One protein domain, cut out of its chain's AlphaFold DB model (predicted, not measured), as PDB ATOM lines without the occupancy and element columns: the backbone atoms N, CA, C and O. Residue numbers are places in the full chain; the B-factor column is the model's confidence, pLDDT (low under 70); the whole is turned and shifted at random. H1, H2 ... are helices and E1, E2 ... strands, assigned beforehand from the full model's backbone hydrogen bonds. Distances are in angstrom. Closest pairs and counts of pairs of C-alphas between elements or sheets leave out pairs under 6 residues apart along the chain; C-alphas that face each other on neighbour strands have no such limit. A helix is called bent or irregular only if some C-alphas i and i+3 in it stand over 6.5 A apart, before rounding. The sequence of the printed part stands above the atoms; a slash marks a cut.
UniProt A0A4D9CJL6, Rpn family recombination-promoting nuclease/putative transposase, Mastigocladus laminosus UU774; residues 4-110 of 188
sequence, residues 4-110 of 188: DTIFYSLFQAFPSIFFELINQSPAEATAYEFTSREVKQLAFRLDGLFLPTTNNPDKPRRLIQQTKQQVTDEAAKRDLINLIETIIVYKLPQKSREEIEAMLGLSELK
ATOM      1  N   ASP A   4    -115.803 197.448 -41.795       56.41
ATOM      2  CA  ASP A   4    -115.503 196.008 -41.733       56.41
ATOM      3  C   ASP A   4    -115.947 195.333 -40.426       56.41
ATOM      4  O   ASP A   4    -116.241 194.139 -40.408       56.41
ATOM      5  N   THR A   5    -116.096 196.081 -39.324       63.50
ATOM      6  CA  THR A   5    -116.419 195.486 -38.014       63.50
ATOM      7  C   THR A   5    -117.837 194.916 -37.955       63.50
ATOM      8  O   THR A   5    -118.055 193.907 -37.289       63.50
ATOM      9  N   ILE A   6    -118.801 195.531 -38.651       75.00
ATOM     10  CA  ILE A   6    -120.202 195.082 -38.636       75.00
ATOM     11  C   ILE A   6    -120.354 193.788 -39.436       75.00
ATOM     12  O   ILE A   6    -120.928 192.836 -38.918       75.00
ATOM     13  N   PHE A   7    -119.802 193.718 -40.652       73.25
ATOM     14  CA  PHE A   7    -119.844 192.497 -41.465       73.25
ATOM     15  C   PHE A   7    -119.076 191.352 -40.810       73.25
ATOM     16  O   PHE A   7    -119.574 190.230 -40.769       73.25
ATOM     17  N   TYR A   8    -117.910 191.644 -40.228       76.75
ATOM     18  CA  TYR A   8    -117.160 190.651 -39.471       76.75
ATOM     19  C   TYR A   8    -117.963 190.110 -38.285       76.75
ATOM     20  O   TYR A   8    -118.141 188.901 -38.166       76.75
ATOM     21  N   SER A   9    -118.508 190.999 -37.447       75.56
ATOM     22  CA  SER A   9    -119.302 190.599 -36.275       75.56
ATOM     23  C   SER A   9    -120.568 189.843 -36.681       75.56
ATOM     24  O   SER A   9    -120.949 188.883 -36.017       75.56
ATOM     25  N   LEU A  10    -121.203 190.246 -37.787       80.94
ATOM     26  CA  LEU A  10    -122.387 189.591 -38.335       80.94
ATOM     27  C   LEU A  10    -122.076 188.158 -38.771       80.94
ATOM     28  O   LEU A  10    -122.767 187.245 -38.336       80.94
ATOM     29  N   PHE A  11    -121.039 187.945 -39.583       82.75
ATOM     30  CA  PHE A  11    -120.685 186.603 -40.057       82.75
ATOM     31  C   PHE A  11    -120.026 185.741 -38.978       82.75
ATOM     32  O   PHE A  11    -120.145 184.521 -39.029       82.75
ATOM     33  N   GLN A  12    -119.400 186.350 -37.969       82.62
ATOM     34  CA  GLN A  12    -118.930 185.639 -36.782       82.62
ATOM     35  C   GLN A  12    -120.098 185.148 -35.912       82.62
ATOM     36  O   GLN A  12    -120.055 184.022 -35.423       82.62
ATOM     37  N   ALA A  13    -121.138 185.966 -35.721       84.25
ATOM     38  CA  ALA A  13    -122.313 185.599 -34.929       84.25
ATOM     39  C   ALA A  13    -123.285 184.682 -35.694       84.25
ATOM     40  O   ALA A  13    -123.885 183.787 -35.103       84.25
ATOM     41  N   PHE A  14    -123.418 184.886 -37.007       87.56
ATOM     42  CA  PHE A  14    -124.369 184.188 -37.871       87.56
ATOM     43  C   PHE A  14    -123.725 183.777 -39.212       87.56
ATOM     44  O   PHE A  14    -124.031 184.356 -40.260       87.56
ATOM     45  N   PRO A  15    -122.854 182.748 -39.222       85.88
ATOM     46  CA  PRO A  15    -122.162 182.302 -40.436       85.88
ATOM     47  C   PRO A  15    -123.109 181.856 -41.565       85.88
ATOM     48  O   PRO A  15    -122.775 181.977 -42.742       85.88
ATOM     49  N   SER A  16    -124.305 181.362 -41.224       88.88
ATOM     50  CA  SER A  16    -125.305 180.864 -42.182       88.88
ATOM     51  C   SER A  16    -125.884 181.948 -43.093       88.88
ATOM     52  O   SER A  16    -126.185 181.657 -44.251       88.88
ATOM     53  N   ILE A  17    -125.958 183.198 -42.617       86.31
ATOM     54  CA  ILE A  17    -126.507 184.335 -43.375       86.31
ATOM     55  C   ILE A  17    -125.731 184.548 -44.675       86.31
ATOM     56  O   ILE A  17    -126.323 184.876 -45.700       86.31
ATOM     57  N   PHE A  18    -124.415 184.323 -44.668       84.88
ATOM     58  CA  PHE A  18    -123.607 184.435 -45.881       84.88
ATOM     59  C   PHE A  18    -124.103 183.493 -46.986       84.88
ATOM     60  O   PHE A  18    -124.256 183.921 -48.127       84.88
ATOM     61  N   PHE A  19    -124.395 182.237 -46.639       84.06
ATOM     62  CA  PHE A  19    -124.860 181.229 -47.592       84.06
ATOM     63  C   PHE A  19    -126.257 181.558 -48.117       84.06
ATOM     64  O   PHE A  19    -126.490 181.446 -49.316       84.06
ATOM     65  N   GLU A  20    -127.147 182.061 -47.263       83.25
ATOM     66  CA  GLU A  20    -128.469 182.542 -47.686       83.25
ATOM     67  C   GLU A  20    -128.365 183.707 -48.684       83.25
ATOM     68  O   GLU A  20    -129.032 183.692 -49.719       83.25
ATOM     69  N   LEU A  21    -127.476 184.677 -48.432       82.06
ATOM     70  CA  LEU A  21    -127.266 185.838 -49.311       82.06
ATOM     71  C   LEU A  21    -126.763 185.455 -50.709       82.06
ATOM     72  O   LEU A  21    -127.062 186.147 -51.681       82.06
ATOM     73  N   ILE A  22    -126.019 184.352 -50.822       81.12
ATOM     74  CA  ILE A  22    -125.544 183.816 -52.107       81.12
ATOM     75  C   ILE A  22    -126.476 182.738 -52.686       81.12
ATOM     76  O   ILE A  22    -126.076 182.008 -53.594       81.12
ATOM     77  N   ASN A  23    -127.714 182.637 -52.186       80.56
ATOM     78  CA  ASN A  23    -128.724 181.650 -52.591       80.56
ATOM     79  C   ASN A  23    -128.266 180.186 -52.435       80.56
ATOM     80  O   ASN A  23    -128.614 179.319 -53.239       80.56
ATOM     81  N   GLN A  24    -127.474 179.903 -51.402       84.69
ATOM     82  CA  GLN A  24    -127.079 178.559 -50.991       84.69
ATOM     83  C   GLN A  24    -127.803 178.132 -49.712       84.69
ATOM     84  O   GLN A  24    -128.383 178.939 -48.987       84.69
ATOM     85  N   SER A  25    -127.774 176.827 -49.433       89.44
ATOM     86  CA  SER A  25    -128.375 176.280 -48.218       89.44
ATOM     87  C   SER A  25    -127.620 176.770 -46.976       89.44
ATOM     88  O   SER A  25    -126.409 176.552 -46.900       89.44
ATOM     89  N   PRO A  26    -128.293 177.342 -45.958       87.12
ATOM     90  CA  PRO A  26    -127.635 177.748 -44.717       87.12
ATOM     91  C   PRO A  26    -126.958 176.585 -43.970       87.12
ATOM     92  O   PRO A  26    -126.028 176.812 -43.197       87.12
ATOM     93  N   ALA A  27    -127.354 175.334 -44.242       87.69
ATOM     94  CA  ALA A  27    -126.689 174.147 -43.704       87.69
ATOM     95  C   ALA A  27    -125.229 173.999 -44.176       87.69
ATOM     96  O   ALA A  27    -124.430 173.386 -43.464       87.69
ATOM     97  N   GLU A  28    -124.851 174.594 -45.316       83.50
ATOM     98  CA  GLU A  28    -123.461 174.592 -45.798       83.50
ATOM     99  C   GLU A  28    -122.508 175.233 -44.789       83.50
ATOM    100  O   GLU A  28    -121.375 174.773 -44.665       83.50
ATOM    101  N   ALA A  29    -122.970 176.203 -43.992       84.81
ATOM    102  CA  ALA A  29    -122.156 176.864 -42.975       84.81
ATOM    103  C   ALA A  29    -121.540 175.893 -41.958       84.81
ATOM    104  O   ALA A  29    -120.455 176.150 -41.458       84.81
ATOM    105  N   THR A  30    -122.171 174.743 -41.698       84.75
ATOM    106  CA  THR A  30    -121.624 173.712 -40.793       84.75
ATOM    107  C   THR A  30    -120.320 173.090 -41.299       84.75
ATOM    108  O   THR A  30    -119.515 172.578 -40.519       84.75
ATOM    109  N   ALA A  31    -120.078 173.161 -42.608       83.00
ATOM    110  CA  ALA A  31    -118.859 172.674 -43.230       83.00
ATOM    111  C   ALA A  31    -117.744 173.732 -43.273       83.00
ATOM    112  O   ALA A  31    -116.701 173.457 -43.874       83.00
ATOM    113  N   TYR A  32    -117.950 174.917 -42.681       82.75
ATOM    114  CA  TYR A  32    -116.990 176.016 -42.677       82.75
ATOM    115  C   TYR A  32    -116.857 176.671 -41.298       82.75
ATOM    116  O   TYR A  32    -117.805 176.800 -40.535       82.75
ATOM    117  N   GLU A  33    -115.655 177.135 -40.998       83.81
ATOM    118  CA  GLU A  33    -115.339 177.987 -39.861       83.81
ATOM    119  C   GLU A  33    -115.063 179.397 -40.386       83.81
ATOM    120  O   GLU A  33    -114.192 179.580 -41.239       83.81
ATOM    121  N   PHE A  34    -115.794 180.398 -39.893       82.94
ATOM    122  CA  PHE A  34    -115.505 181.793 -40.210       82.94
ATOM    123  C   PHE A  34    -114.438 182.334 -39.258       82.94
ATOM    124  O   PHE A  34    -114.632 182.373 -38.044       82.94
ATOM    125  N   THR A  35    -113.302 182.753 -39.803       77.19
ATOM    126  CA  THR A  35    -112.172 183.238 -39.009       77.19
ATOM    127  C   THR A  35    -111.436 184.361 -39.728       77.19
ATOM    128  O   THR A  35    -111.499 184.482 -40.950       77.19
ATOM    129  N   SER A  36    -110.709 185.186 -38.973       75.38
ATOM    130  CA  SER A  36    -109.721 186.096 -39.555       75.38
ATOM    131  C   SER A  36    -108.362 185.402 -39.555       75.38
ATOM    132  O   SER A  36    -107.943 184.805 -38.552       75.38
ATOM    133  N   ARG A  37    -107.676 185.442 -40.697       65.25
ATOM    134  CA  ARG A  37    -106.345 184.853 -40.867       65.25
ATOM    135  C   ARG A  37    -105.427 185.868 -41.516       65.25
ATOM    136  O   ARG A  37    -105.753 186.478 -42.531       65.25
ATOM    137  N   GLU A  38    -104.251 186.005 -40.932       62.62
ATOM    138  CA  GLU A  38    -103.151 186.708 -41.563       62.62
ATOM    139  C   GLU A  38    -102.376 185.711 -42.424       62.62
ATOM    140  O   GLU A  38    -101.865 184.704 -41.922       62.62
ATOM    141  N   VAL A  39    -102.318 185.965 -43.731       58.78
ATOM    142  CA  VAL A  39    -101.507 185.161 -44.646       58.78
ATOM    143  C   VAL A  39    -100.147 185.838 -44.751       58.78
ATOM    144  O   VAL A  39     -99.990 186.863 -45.418       58.78
ATOM    145  N   LYS A  40     -99.158 185.260 -44.056       55.69
ATOM    146  CA  LYS A  40     -97.822 185.846 -43.852       55.69
ATOM    147  C   LYS A  40     -97.094 186.243 -45.146       55.69
ATOM    148  O   LYS A  40     -96.264 187.139 -45.104       55.69
ATOM    149  N   GLN A  41     -97.413 185.627 -46.286       50.41
ATOM    150  CA  GLN A  41     -96.730 185.880 -47.565       50.41
ATOM    151  C   GLN A  41     -97.180 187.142 -48.322       50.41
ATOM    152  O   GLN A  41     -96.491 187.544 -49.253       50.41
ATOM    153  N   LEU A  42     -98.294 187.793 -47.955       51.97
ATOM    154  CA  LEU A  42     -98.797 188.968 -48.695       51.97
ATOM    155  C   LEU A  42     -98.954 190.240 -47.846       51.97
ATOM    156  O   LEU A  42     -99.417 191.247 -48.373       51.97
ATOM    157  N   ALA A  43     -98.633 190.203 -46.543       51.41
ATOM    158  CA  ALA A  43     -99.075 191.222 -45.573       51.41
ATOM    159  C   ALA A  43    -100.587 191.526 -45.698       51.41
ATOM    160  O   ALA A  43    -101.063 192.623 -45.408       51.41
ATOM    161  N   PHE A  44    -101.342 190.530 -46.172       53.69
ATOM    162  CA  PHE A  44    -102.758 190.629 -46.452       53.69
ATOM    163  C   PHE A  44    -103.501 190.017 -45.276       53.69
ATOM    164  O   PHE A  44    -103.384 188.820 -44.984       53.69
ATOM    165  N   ARG A  45    -104.246 190.861 -44.569       59.97
ATOM    166  CA  ARG A  45    -105.193 190.401 -43.566       59.97
ATOM    167  C   ARG A  45    -106.476 190.037 -44.288       59.97
ATOM    168  O   ARG A  45    -107.103 190.884 -44.916       59.97
ATOM    169  N   LEU A  46    -106.851 188.765 -44.205       65.44
ATOM    170  CA  LEU A  46    -108.200 188.356 -44.553       65.44
ATOM    171  C   LEU A  46    -109.070 188.692 -43.350       65.44
ATOM    172  O   LEU A  46    -109.059 187.987 -42.333       65.44
ATOM    173  N   ASP A  47    -109.785 189.805 -43.461       62.97
ATOM    174  CA  ASP A  47    -110.658 190.288 -42.396       62.97
ATOM    175  C   ASP A  47    -111.838 189.339 -42.156       62.97
ATOM    176  O   ASP A  47    -112.385 189.339 -41.066       62.97
ATOM    177  N   GLY A  48    -112.148 188.431 -43.086       71.19
ATOM    178  CA  GLY A  48    -113.057 187.310 -42.861       71.19
ATOM    179  C   GLY A  48    -112.891 186.214 -43.910       71.19
ATOM    180  O   GLY A  48    -112.923 186.490 -45.107       71.19
ATOM    181  N   LEU A  49    -112.709 184.970 -43.469       74.19
ATOM    182  CA  LEU A  49    -112.518 183.805 -44.330       74.19
ATOM    183  C   LEU A  49    -113.355 182.630 -43.824       74.19
ATOM    184  O   LEU A  49    -113.208 182.210 -42.679       74.19
ATOM    185  N   PHE A  50    -114.185 182.064 -44.702       77.31
ATOM    186  CA  PHE A  50    -114.861 180.788 -44.466       77.31
ATOM    187  C   PHE A  50    -113.917 179.636 -44.835       77.31
ATOM    188  O   PHE A  50    -113.751 179.296 -46.007       77.31
ATOM    189  N   LEU A  51    -113.279 179.037 -43.831       73.00
ATOM    190  CA  LEU A  51    -112.381 177.899 -43.998       73.00
ATOM    191  C   LEU A  51    -113.152 176.584 -43.907       73.00
ATOM    192  O   LEU A  51    -113.812 176.353 -42.902       73.00
ATOM    193  N   PRO A  52    -113.043 175.670 -44.882       76.19
ATOM    194  CA  PRO A  52    -113.710 174.382 -44.775       76.19
ATOM    195  C   PRO A  52    -113.181 173.585 -43.570       76.19
ATOM    196  O   PRO A  52    -111.966 173.465 -43.363       76.19
ATOM    197  N   THR A  53    -114.091 173.009 -42.787       74.19
ATOM    198  CA  THR A  53    -113.773 172.144 -41.636       74.19
ATOM    199  C   THR A  53    -113.387 170.732 -42.078       74.19
ATOM    200  O   THR A  53    -112.660 170.034 -41.377       74.19
ATOM    201  N   THR A  54    -113.796 170.331 -43.284       69.69
ATOM    202  CA  THR A  54    -113.488 169.027 -43.884       69.69
ATOM    203  C   THR A  54    -112.351 169.122 -44.899       69.69
ATOM    204  O   THR A  54    -112.349 170.028 -45.733       69.69
ATOM    205  N   ASN A  55    -111.468 168.122 -44.941       66.44
ATOM    206  CA  ASN A  55    -110.406 168.000 -45.951       66.44
ATOM    207  C   ASN A  55    -110.923 167.452 -47.298       66.44
ATOM    208  O   ASN A  55    -110.247 166.656 -47.946       66.44
ATOM    209  N   ASN A  56    -112.139 167.836 -47.706       72.12
ATOM    210  CA  ASN A  56    -112.738 167.355 -48.945       72.12
ATOM    211  C   ASN A  56    -112.075 168.039 -50.160       72.12
ATOM    212  O   ASN A  56    -112.216 169.257 -50.319       72.12
ATOM    213  N   PRO A  57    -111.405 167.276 -51.034       64.88
ATOM    214  CA  PRO A  57    -110.686 167.820 -52.180       64.88
ATOM    215  C   PRO A  57    -111.558 168.371 -53.313       64.88
ATOM    216  O   PRO A  57    -111.092 169.192 -54.107       64.88
ATOM    217  N   ASP A  58    -112.830 167.977 -53.385       70.50
ATOM    218  CA  ASP A  58    -113.742 168.450 -54.427       70.50
ATOM    219  C   ASP A  58    -114.123 169.919 -54.244       70.50
ATOM    220  O   ASP A  58    -114.417 170.617 -55.219       70.50
ATOM    221  N   LYS A  59    -114.115 170.409 -52.997       73.44
ATOM    222  CA  LYS A  59    -114.486 171.793 -52.679       73.44
ATOM    223  C   LYS A  59    -113.485 172.799 -53.269       73.44
ATOM    224  O   LYS A  59    -113.924 173.673 -54.019       73.44
ATOM    225  N   PRO A  60    -112.163 172.678 -53.035       72.06
ATOM    226  CA  PRO A  60    -111.201 173.577 -53.665       72.06
ATOM    227  C   PRO A  60    -111.161 173.470 -55.196       72.06
ATOM    228  O   PRO A  60    -111.034 174.490 -55.872       72.06
ATOM    229  N   ARG A  61    -111.357 172.268 -55.762       72.94
ATOM    230  CA  ARG A  61    -111.432 172.073 -57.220       72.94
ATOM    231  C   ARG A  61    -112.572 172.876 -57.854       72.94
ATOM    232  O   ARG A  61    -112.367 173.557 -58.859       72.94
ATOM    233  N   ARG A  62    -113.770 172.826 -57.256       76.38
ATOM    234  CA  ARG A  62    -114.927 173.617 -57.711       76.38
ATOM    235  C   ARG A  62    -114.677 175.116 -57.583       76.38
ATOM    236  O   ARG A  62    -114.981 175.840 -58.523       76.38
ATOM    237  N   LEU A  63    -114.078 175.560 -56.475       78.31
ATOM    238  CA  LEU A  63    -113.737 176.972 -56.264       78.31
ATOM    239  C   LEU A  63    -112.807 177.499 -57.359       78.31
ATOM    240  O   LEU A  63    -113.078 178.544 -57.938       78.31
ATOM    241  N   ILE A  64    -111.763 176.749 -57.716       76.00
ATOM    242  CA  ILE A  64    -110.858 177.146 -58.802       76.00
ATOM    243  C   ILE A  64    -111.599 177.233 -60.141       76.00
ATOM    244  O   ILE A  64    -111.402 178.193 -60.887       76.00
ATOM    245  N   GLN A  65    -112.460 176.260 -60.461       78.56
ATOM    246  CA  GLN A  65    -113.258 176.310 -61.693       78.56
ATOM    247  C   GLN A  65    -114.198 177.520 -61.722       78.56
ATOM    248  O   GLN A  65    -114.270 178.203 -62.742       78.56
ATOM    249  N   GLN A  66    -114.874 177.814 -60.611       79.62
ATOM    250  CA  GLN A  66    -115.757 178.973 -60.493       79.62
ATOM    251  C   GLN A  66    -114.982 180.280 -60.642       79.62
ATOM    252  O   GLN A  66    -115.394 181.129 -61.427       79.62
ATOM    253  N   THR A  67    -113.821 180.414 -59.994       79.56
ATOM    254  CA  THR A  67    -112.941 181.580 -60.151       79.56
ATOM    255  C   THR A  67    -112.533 181.782 -61.609       79.56
ATOM    256  O   THR A  67    -112.617 182.894 -62.125       79.56
ATOM    257  N   LYS A  68    -112.162 180.706 -62.317       78.81
ATOM    258  CA  LYS A  68    -111.800 180.779 -63.743       78.81
ATOM    259  C   LYS A  68    -112.962 181.226 -64.638       78.81
ATOM    260  O   LYS A  68    -112.710 181.903 -65.631       78.81
ATOM    261  N   GLN A  69    -114.197 180.843 -64.306       81.06
ATOM    262  CA  GLN A  69    -115.394 181.111 -65.114       81.06
ATOM    263  C   GLN A  69    -116.077 182.448 -64.796       81.06
ATOM    264  O   GLN A  69    -116.630 183.069 -65.697       81.06
ATOM    265  N   GLN A  70    -116.084 182.863 -63.528       81.69
ATOM    266  CA  GLN A  70    -116.912 183.972 -63.038       81.69
ATOM    267  C   GLN A  70    -116.120 185.259 -62.797       81.69
ATOM    268  O   GLN A  70    -116.702 186.339 -62.818       81.69
ATOM    269  N   VAL A  71    -114.803 185.169 -62.576       81.56
ATOM    270  CA  VAL A  71    -113.959 186.355 -62.402       81.56
ATOM    271  C   VAL A  71    -113.455 186.801 -63.768       81.56
ATOM    272  O   VAL A  71    -112.710 186.083 -64.430       81.56
ATOM    273  N   THR A  72    -113.875 187.981 -64.208       83.62
ATOM    274  CA  THR A  72    -113.488 188.543 -65.513       83.62
ATOM    275  C   THR A  72    -112.149 189.270 -65.467       83.62
ATOM    276  O   THR A  72    -111.454 189.325 -66.475       83.62
ATOM    277  N   ASP A  73    -111.783 189.831 -64.311       88.88
ATOM    278  CA  ASP A  73    -110.498 190.500 -64.118       88.88
ATOM    279  C   ASP A  73    -109.371 189.474 -63.947       88.88
ATOM    280  O   ASP A  73    -109.369 188.677 -63.007       88.88
ATOM    281  N   GLU A  74    -108.401 189.482 -64.861       80.69
ATOM    282  CA  GLU A  74    -107.328 188.482 -64.884       80.69
ATOM    283  C   GLU A  74    -106.374 188.607 -63.688       80.69
ATOM    284  O   GLU A  74    -105.861 187.596 -63.201       80.69
ATOM    285  N   ALA A  75    -106.167 189.822 -63.167       76.00
ATOM    286  CA  ALA A  75    -105.336 190.034 -61.984       76.00
ATOM    287  C   ALA A  75    -105.999 189.431 -60.734       76.00
ATOM    288  O   ALA A  75    -105.403 188.576 -60.076       76.00
ATOM    289  N   ALA A  76    -107.261 189.775 -60.469       74.44
ATOM    290  CA  ALA A  76    -108.041 189.224 -59.365       74.44
ATOM    291  C   ALA A  76    -108.239 187.707 -59.491       74.44
ATOM    292  O   ALA A  76    -108.160 186.989 -58.494       74.44
ATOM    293  N   LYS A  77    -108.452 187.194 -60.712       77.31
ATOM    294  CA  LYS A  77    -108.547 185.751 -60.979       77.31
ATOM    295  C   LYS A  77    -107.266 185.035 -60.564       77.31
ATOM    296  O   LYS A  77    -107.331 184.039 -59.843       77.31
ATOM    297  N   ARG A  78    -106.110 185.548 -60.990       75.06
ATOM    298  CA  ARG A  78    -104.799 184.999 -60.628       75.06
ATOM    299  C   ARG A  78    -104.565 185.059 -59.121       75.06
ATOM    300  O   ARG A  78    -104.130 184.065 -58.543       75.06
ATOM    301  N   ASP A  79    -104.863 186.184 -58.483       73.06
ATOM    302  CA  ASP A  79    -104.646 186.360 -57.044       73.06
ATOM    303  C   ASP A  79    -105.549 185.443 -56.208       73.06
ATOM    304  O   ASP A  79    -105.084 184.831 -55.243       73.06
ATOM    305  N   LEU A  80    -106.807 185.257 -56.616       76.00
ATOM    306  CA  LEU A  80    -107.736 184.355 -55.939       76.00
ATOM    307  C   LEU A  80    -107.346 182.881 -56.118       76.00
ATOM    308  O   LEU A  80    -107.424 182.112 -55.160       76.00
ATOM    309  N   ILE A  81    -106.891 182.483 -57.311       74.75
ATOM    310  CA  ILE A  81    -106.355 181.129 -57.538       74.75
ATOM    311  C   ILE A  81    -105.120 180.898 -56.660       74.75
ATOM    312  O   ILE A  81    -105.106 179.923 -55.911       74.75
ATOM    313  N   ASN A  82    -104.162 181.833 -56.654       72.88
ATOM    314  CA  ASN A  82    -102.972 181.751 -55.801       72.88
ATOM    315  C   ASN A  82    -103.343 181.602 -54.318       72.88
ATOM    316  O   ASN A  82    -102.724 180.822 -53.591       72.88
ATOM    317  N   LEU A  83    -104.355 182.342 -53.851       74.44
ATOM    318  CA  LEU A  83    -104.831 182.249 -52.473       74.44
ATOM    319  C   LEU A  83    -105.410 180.860 -52.168       74.44
ATOM    320  O   LEU A  83    -105.074 180.274 -51.138       74.44
ATOM    321  N   ILE A  84    -106.251 180.324 -53.058       75.94
ATOM    322  CA  ILE A  84    -106.832 178.984 -52.905       75.94
ATOM    323  C   ILE A  84    -105.720 177.930 -52.842       75.94
ATOM    324  O   ILE A  84    -105.708 177.105 -51.929       75.94
ATOM    325  N   GLU A  85    -104.761 177.986 -53.763       73.12
ATOM    326  CA  GLU A  85    -103.624 177.061 -53.814       73.12
ATOM    327  C   GLU A  85    -102.784 177.127 -52.536       73.12
ATOM    328  O   GLU A  85    -102.479 176.092 -51.940       73.12
ATOM    329  N   THR A  86    -102.503 178.341 -52.054       71.31
ATOM    330  CA  THR A  86    -101.788 178.569 -50.791       71.31
ATOM    331  C   THR A  86    -102.510 177.887 -49.632       71.31
ATOM    332  O   THR A  86    -101.913 177.090 -48.910       71.31
ATOM    333  N   ILE A  87    -103.814 178.134 -49.472       73.00
ATOM    334  CA  ILE A  87    -104.604 177.553 -48.378       73.00
ATOM    335  C   ILE A  87    -104.569 176.019 -48.423       73.00
ATOM    336  O   ILE A  87    -104.450 175.390 -47.370       73.00
ATOM    337  N   ILE A  88    -104.644 175.410 -49.610       74.69
ATOM    338  CA  ILE A  88    -104.653 173.946 -49.753       74.69
ATOM    339  C   ILE A  88    -103.316 173.335 -49.342       74.69
ATOM    340  O   ILE A  88    -103.318 172.357 -48.595       74.69
ATOM    341  N   VAL A  89    -102.194 173.912 -49.782       69.31
ATOM    342  CA  VAL A  89    -100.852 173.436 -49.404       69.31
ATOM    343  C   VAL A  89    -100.686 173.465 -47.883       69.31
ATOM    344  O   VAL A  89    -100.243 172.481 -47.293       69.31
ATOM    345  N   TYR A  90    -101.136 174.538 -47.225       70.25
ATOM    346  CA  TYR A  90    -101.097 174.628 -45.762       70.25
ATOM    347  C   TYR A  90    -102.063 173.660 -45.060       70.25
ATOM    348  O   TYR A  90    -101.741 173.135 -43.995       70.25
ATOM    349  N   LYS A  91    -103.251 173.410 -45.625       70.12
ATOM    350  CA  LYS A  91    -104.250 172.485 -45.054       70.12
ATOM    351  C   LYS A  91    -103.895 171.010 -45.252       70.12
ATOM    352  O   LYS A  91    -104.386 170.182 -44.487       70.12
ATOM    353  N   LEU A  92    -103.084 170.673 -46.257       73.88
ATOM    354  CA  LEU A  92    -102.756 169.294 -46.640       73.88
ATOM    355  C   LEU A  92    -101.237 169.033 -46.614       73.88
ATOM    356  O   LEU A  92    -100.679 168.596 -47.619       73.88
ATOM    357  N   PRO A  93    -100.558 169.220 -45.464       69.06
ATOM    358  CA  PRO A  93     -99.095 169.146 -45.381       69.06
ATOM    359  C   PRO A  93     -98.523 167.740 -45.623       69.06
ATOM    360  O   PRO A  93     -97.328 167.594 -45.837       69.06
ATOM    361  N   GLN A  94     -99.364 166.703 -45.551       74.06
ATOM    362  CA  GLN A  94     -98.965 165.302 -45.722       74.06
ATOM    363  C   GLN A  94     -99.160 164.784 -47.152       74.06
ATOM    364  O   GLN A  94     -98.774 163.656 -47.440       74.06
ATOM    365  N   LYS A  95     -99.803 165.561 -48.033       75.25
ATOM    366  CA  LYS A  95     -99.984 165.163 -49.430       75.25
ATOM    367  C   LYS A  95     -98.801 165.621 -50.258       75.25
ATOM    368  O   LYS A  95     -98.315 166.738 -50.086       75.25
ATOM    369  N   SER A  96     -98.382 164.768 -51.184       76.56
ATOM    370  CA  SER A  96     -97.390 165.168 -52.166       76.56
ATOM    371  C   SER A  96     -97.979 166.203 -53.120       76.56
ATOM    372  O   SER A  96     -99.196 166.349 -53.287       76.56
ATOM    373  N   ARG A  97     -97.093 166.939 -53.778       71.69
ATOM    374  CA  ARG A  97     -97.493 167.951 -54.748       71.69
ATOM    375  C   ARG A  97     -98.259 167.332 -55.915       71.69
ATOM    376  O   ARG A  97     -99.270 167.882 -56.338       71.69
ATOM    377  N   GLU A  98     -97.790 166.197 -56.408       76.50
ATOM    378  CA  GLU A  98     -98.395 165.466 -57.518       76.50
ATOM    379  C   GLU A  98     -99.810 165.000 -57.152       76.50
ATOM    380  O   GLU A  98    -100.726 165.082 -57.971       76.50
ATOM    381  N   GLU A  99    -100.015 164.594 -55.895       75.06
ATOM    382  CA  GLU A  99    -101.341 164.261 -55.380       75.06
ATOM    383  C   GLU A  99    -102.261 165.483 -55.347       75.06
ATOM    384  O   GLU A  99    -103.417 165.376 -55.746       75.06
ATOM    385  N   ILE A 100    -101.768 166.648 -54.912       74.81
ATOM    386  CA  ILE A 100    -102.558 167.888 -54.877       74.81
ATOM    387  C   ILE A 100    -102.895 168.366 -56.303       74.81
ATOM    388  O   ILE A 100    -104.042 168.723 -56.569       74.81
ATOM    389  N   GLU A 101    -101.943 168.327 -57.239       75.50
ATOM    390  CA  GLU A 101    -102.153 168.685 -58.654       75.50
ATOM    391  C   GLU A 101    -103.214 167.795 -59.314       75.50
ATOM    392  O   GLU A 101    -104.172 168.306 -59.904       75.50
ATOM    393  N   ALA A 102    -103.098 166.472 -59.152       76.50
ATOM    394  CA  ALA A 102    -104.053 165.507 -59.696       76.50
ATOM    395  C   ALA A 102    -105.458 165.684 -59.100       76.50
ATOM    396  O   ALA A 102    -106.464 165.645 -59.807       76.50
ATOM    397  N   MET A 103    -105.520 165.931 -57.795       70.94
ATOM    398  CA  MET A 103    -106.752 166.121 -57.039       70.94
ATOM    399  C   MET A 103    -107.500 167.406 -57.428       70.94
ATOM    400  O   MET A 103    -108.731 167.432 -57.440       70.94
ATOM    401  N   LEU A 104    -106.768 168.468 -57.770       70.19
ATOM    402  CA  LEU A 104    -107.344 169.764 -58.133       70.19
ATOM    403  C   LEU A 104    -107.479 169.966 -59.648       70.19
ATOM    404  O   LEU A 104    -108.105 170.937 -60.076       70.19
ATOM    405  N   GLY A 105    -106.923 169.065 -60.465       67.81
ATOM    406  CA  GLY A 105    -106.858 169.234 -61.919       67.81
ATOM    407  C   GLY A 105    -106.056 170.476 -62.315       67.81
ATOM    408  O   GLY A 105    -106.413 171.171 -63.268       67.81
ATOM    409  N   LEU A 106    -105.020 170.795 -61.535       66.75
ATOM    410  CA  LEU A 106    -104.167 171.961 -61.728       66.75
ATOM    411  C   LEU A 106    -102.859 171.529 -62.382       66.75
ATOM    412  O   LEU A 106    -102.110 170.746 -61.813       66.75
ATOM    413  N   SER A 107    -102.556 172.079 -63.555       59.66
ATOM    414  CA  SER A 107    -101.268 171.879 -64.234       59.66
ATOM    415  C   SER A 107    -100.209 172.923 -63.854       59.66
ATOM    416  O   SER A 107     -99.058 172.800 -64.264       59.66
ATOM    417  N   GLU A 108    -100.580 173.962 -63.099       63.25
ATOM    418  CA  GLU A 108     -99.793 175.201 -62.973       63.25
ATOM    419  C   GLU A 108     -99.424 175.596 -61.536       63.25
ATOM    420  O   GLU A 108     -98.934 176.702 -61.322       63.25
ATOM    421  N   LEU A 109     -99.548 174.695 -60.554       64.06
ATOM    422  CA  LEU A 109     -99.158 174.978 -59.160       64.06
ATOM    423  C   LEU A 109     -97.697 175.466 -59.030       64.06
ATOM    424  O   LEU A 109     -97.364 176.234 -58.124       64.06
ATOM    425  N   LYS A 110     -96.834 175.094 -59.988       63.97
ATOM    426  CA  LYS A 110     -95.441 175.564 -60.106       63.97
ATOM    427  C   LYS A 110     -95.285 177.070 -60.370       63.97
ATOM    428  O   LYS A 110     -94.208 177.622 -60.147       63.97
TER     429      LYS A 110
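Overview. This is residues 4 to 110 of the 188 residues of the protein "Rpn family recombination-promoting nuclease/putative transposase" of Mastigocladus laminosus UU774 (UniProt A0A4D9CJL6). A sharply bent hairpin of two strands, E1 and E2, stands between two groups of helices: the short H1, H2 and H3 toward one end of the longest axis, and the long helical hairpin of H4 and H5, with H6 set steeply to it, toward the other. H1 packs on the strand hairpin, while H5 keeps clear of both strands. The printed part has 107 residues with six named helices and two named strands, in the order H1 H2 H3 E1 E2 H4 H5 H6; the sheet, E1 - E2, is antiparallel and the class is mixed, helices and strands. It is compact, with a radius of gyration of the C-alphas of 14.5 A, and spans 39 by 29 by 29 A.

Arrangement. Begin with H1, residues 4 to 13, and H2, residues 16 to 21: they are close but not clearly touching, with the C-alphas of Phe 11 and Phe 18 closest at 6.9 A. H2 touches H3, residues 26 to 31, at a steep tilt of 51 degrees, opposite ways; the closest C-alphas are those of Ser 16 and Pro 26, 4.6 A apart. Next come E1, residues 32 to 39, and E2, residues 44 to 52, an antiparallel hairpin in which N 33 and O 51 are 2.8 A apart and N 46 and O 37 are 3.0 A apart, both within hydrogen-bond range. E1 bends by 69 degrees at residue 36 and E2 by 80 degrees at residue 47. Look back to H1: its closest C-alpha pair with E2 is Tyr 8 and Gly 48, 6.3 A, and with E1 Gln 12 and Phe 34, 6.2 A. Further on, H4, residues 58 to 70, and H5, residues 74 to 91, form a helical hairpin; they touch at a shallow tilt of 7 degrees, with the C-alphas of Thr 67 and Lys 77 closest at 6.1 A. H5 is apart from E1 and E2. H6, residues 97 to 104, touches H4 at a steep tilt of 66 degrees, where residues 58 to 61 alone of H4 take part; the C-alphas of Arg 61 and Leu 104 are closest, 4.8 A. In H1, H2, H4, H5 and H6 every O i to N i+4 pair is within hydrogen-bond range; in H3 0 of 2 are, beside 3 of 3 O i to N i+3 pairs.

Along the chain. Find C-alpha 4 at (-115.503, 196.008, -41.733); from there H1 runs 14.2 A to C-alpha 13. H2 is 8.9 A long and H3 10.2 A. E1 runs 18.1 A and E2 19.7 A. H4 measures 18.0 A; H5 starts at C-alpha 74, (-107.328, 188.482, -64.884), and runs 25.7 A. H6, 10.6 A long, ends at C-alpha 104, (-107.344, 169.764, -58.133).

Size, cuts and confidence. The two C-alphas farthest apart, those of Ile 6 and Glu 98, are 41.3 A apart. The printed part has no cut, and each link between named elements is tight. Look at the B-factor column: the mean pLDDT of the printed part is 74.5, and 24 residues are under 70, among them residues 37 to 47 and 105 to 110.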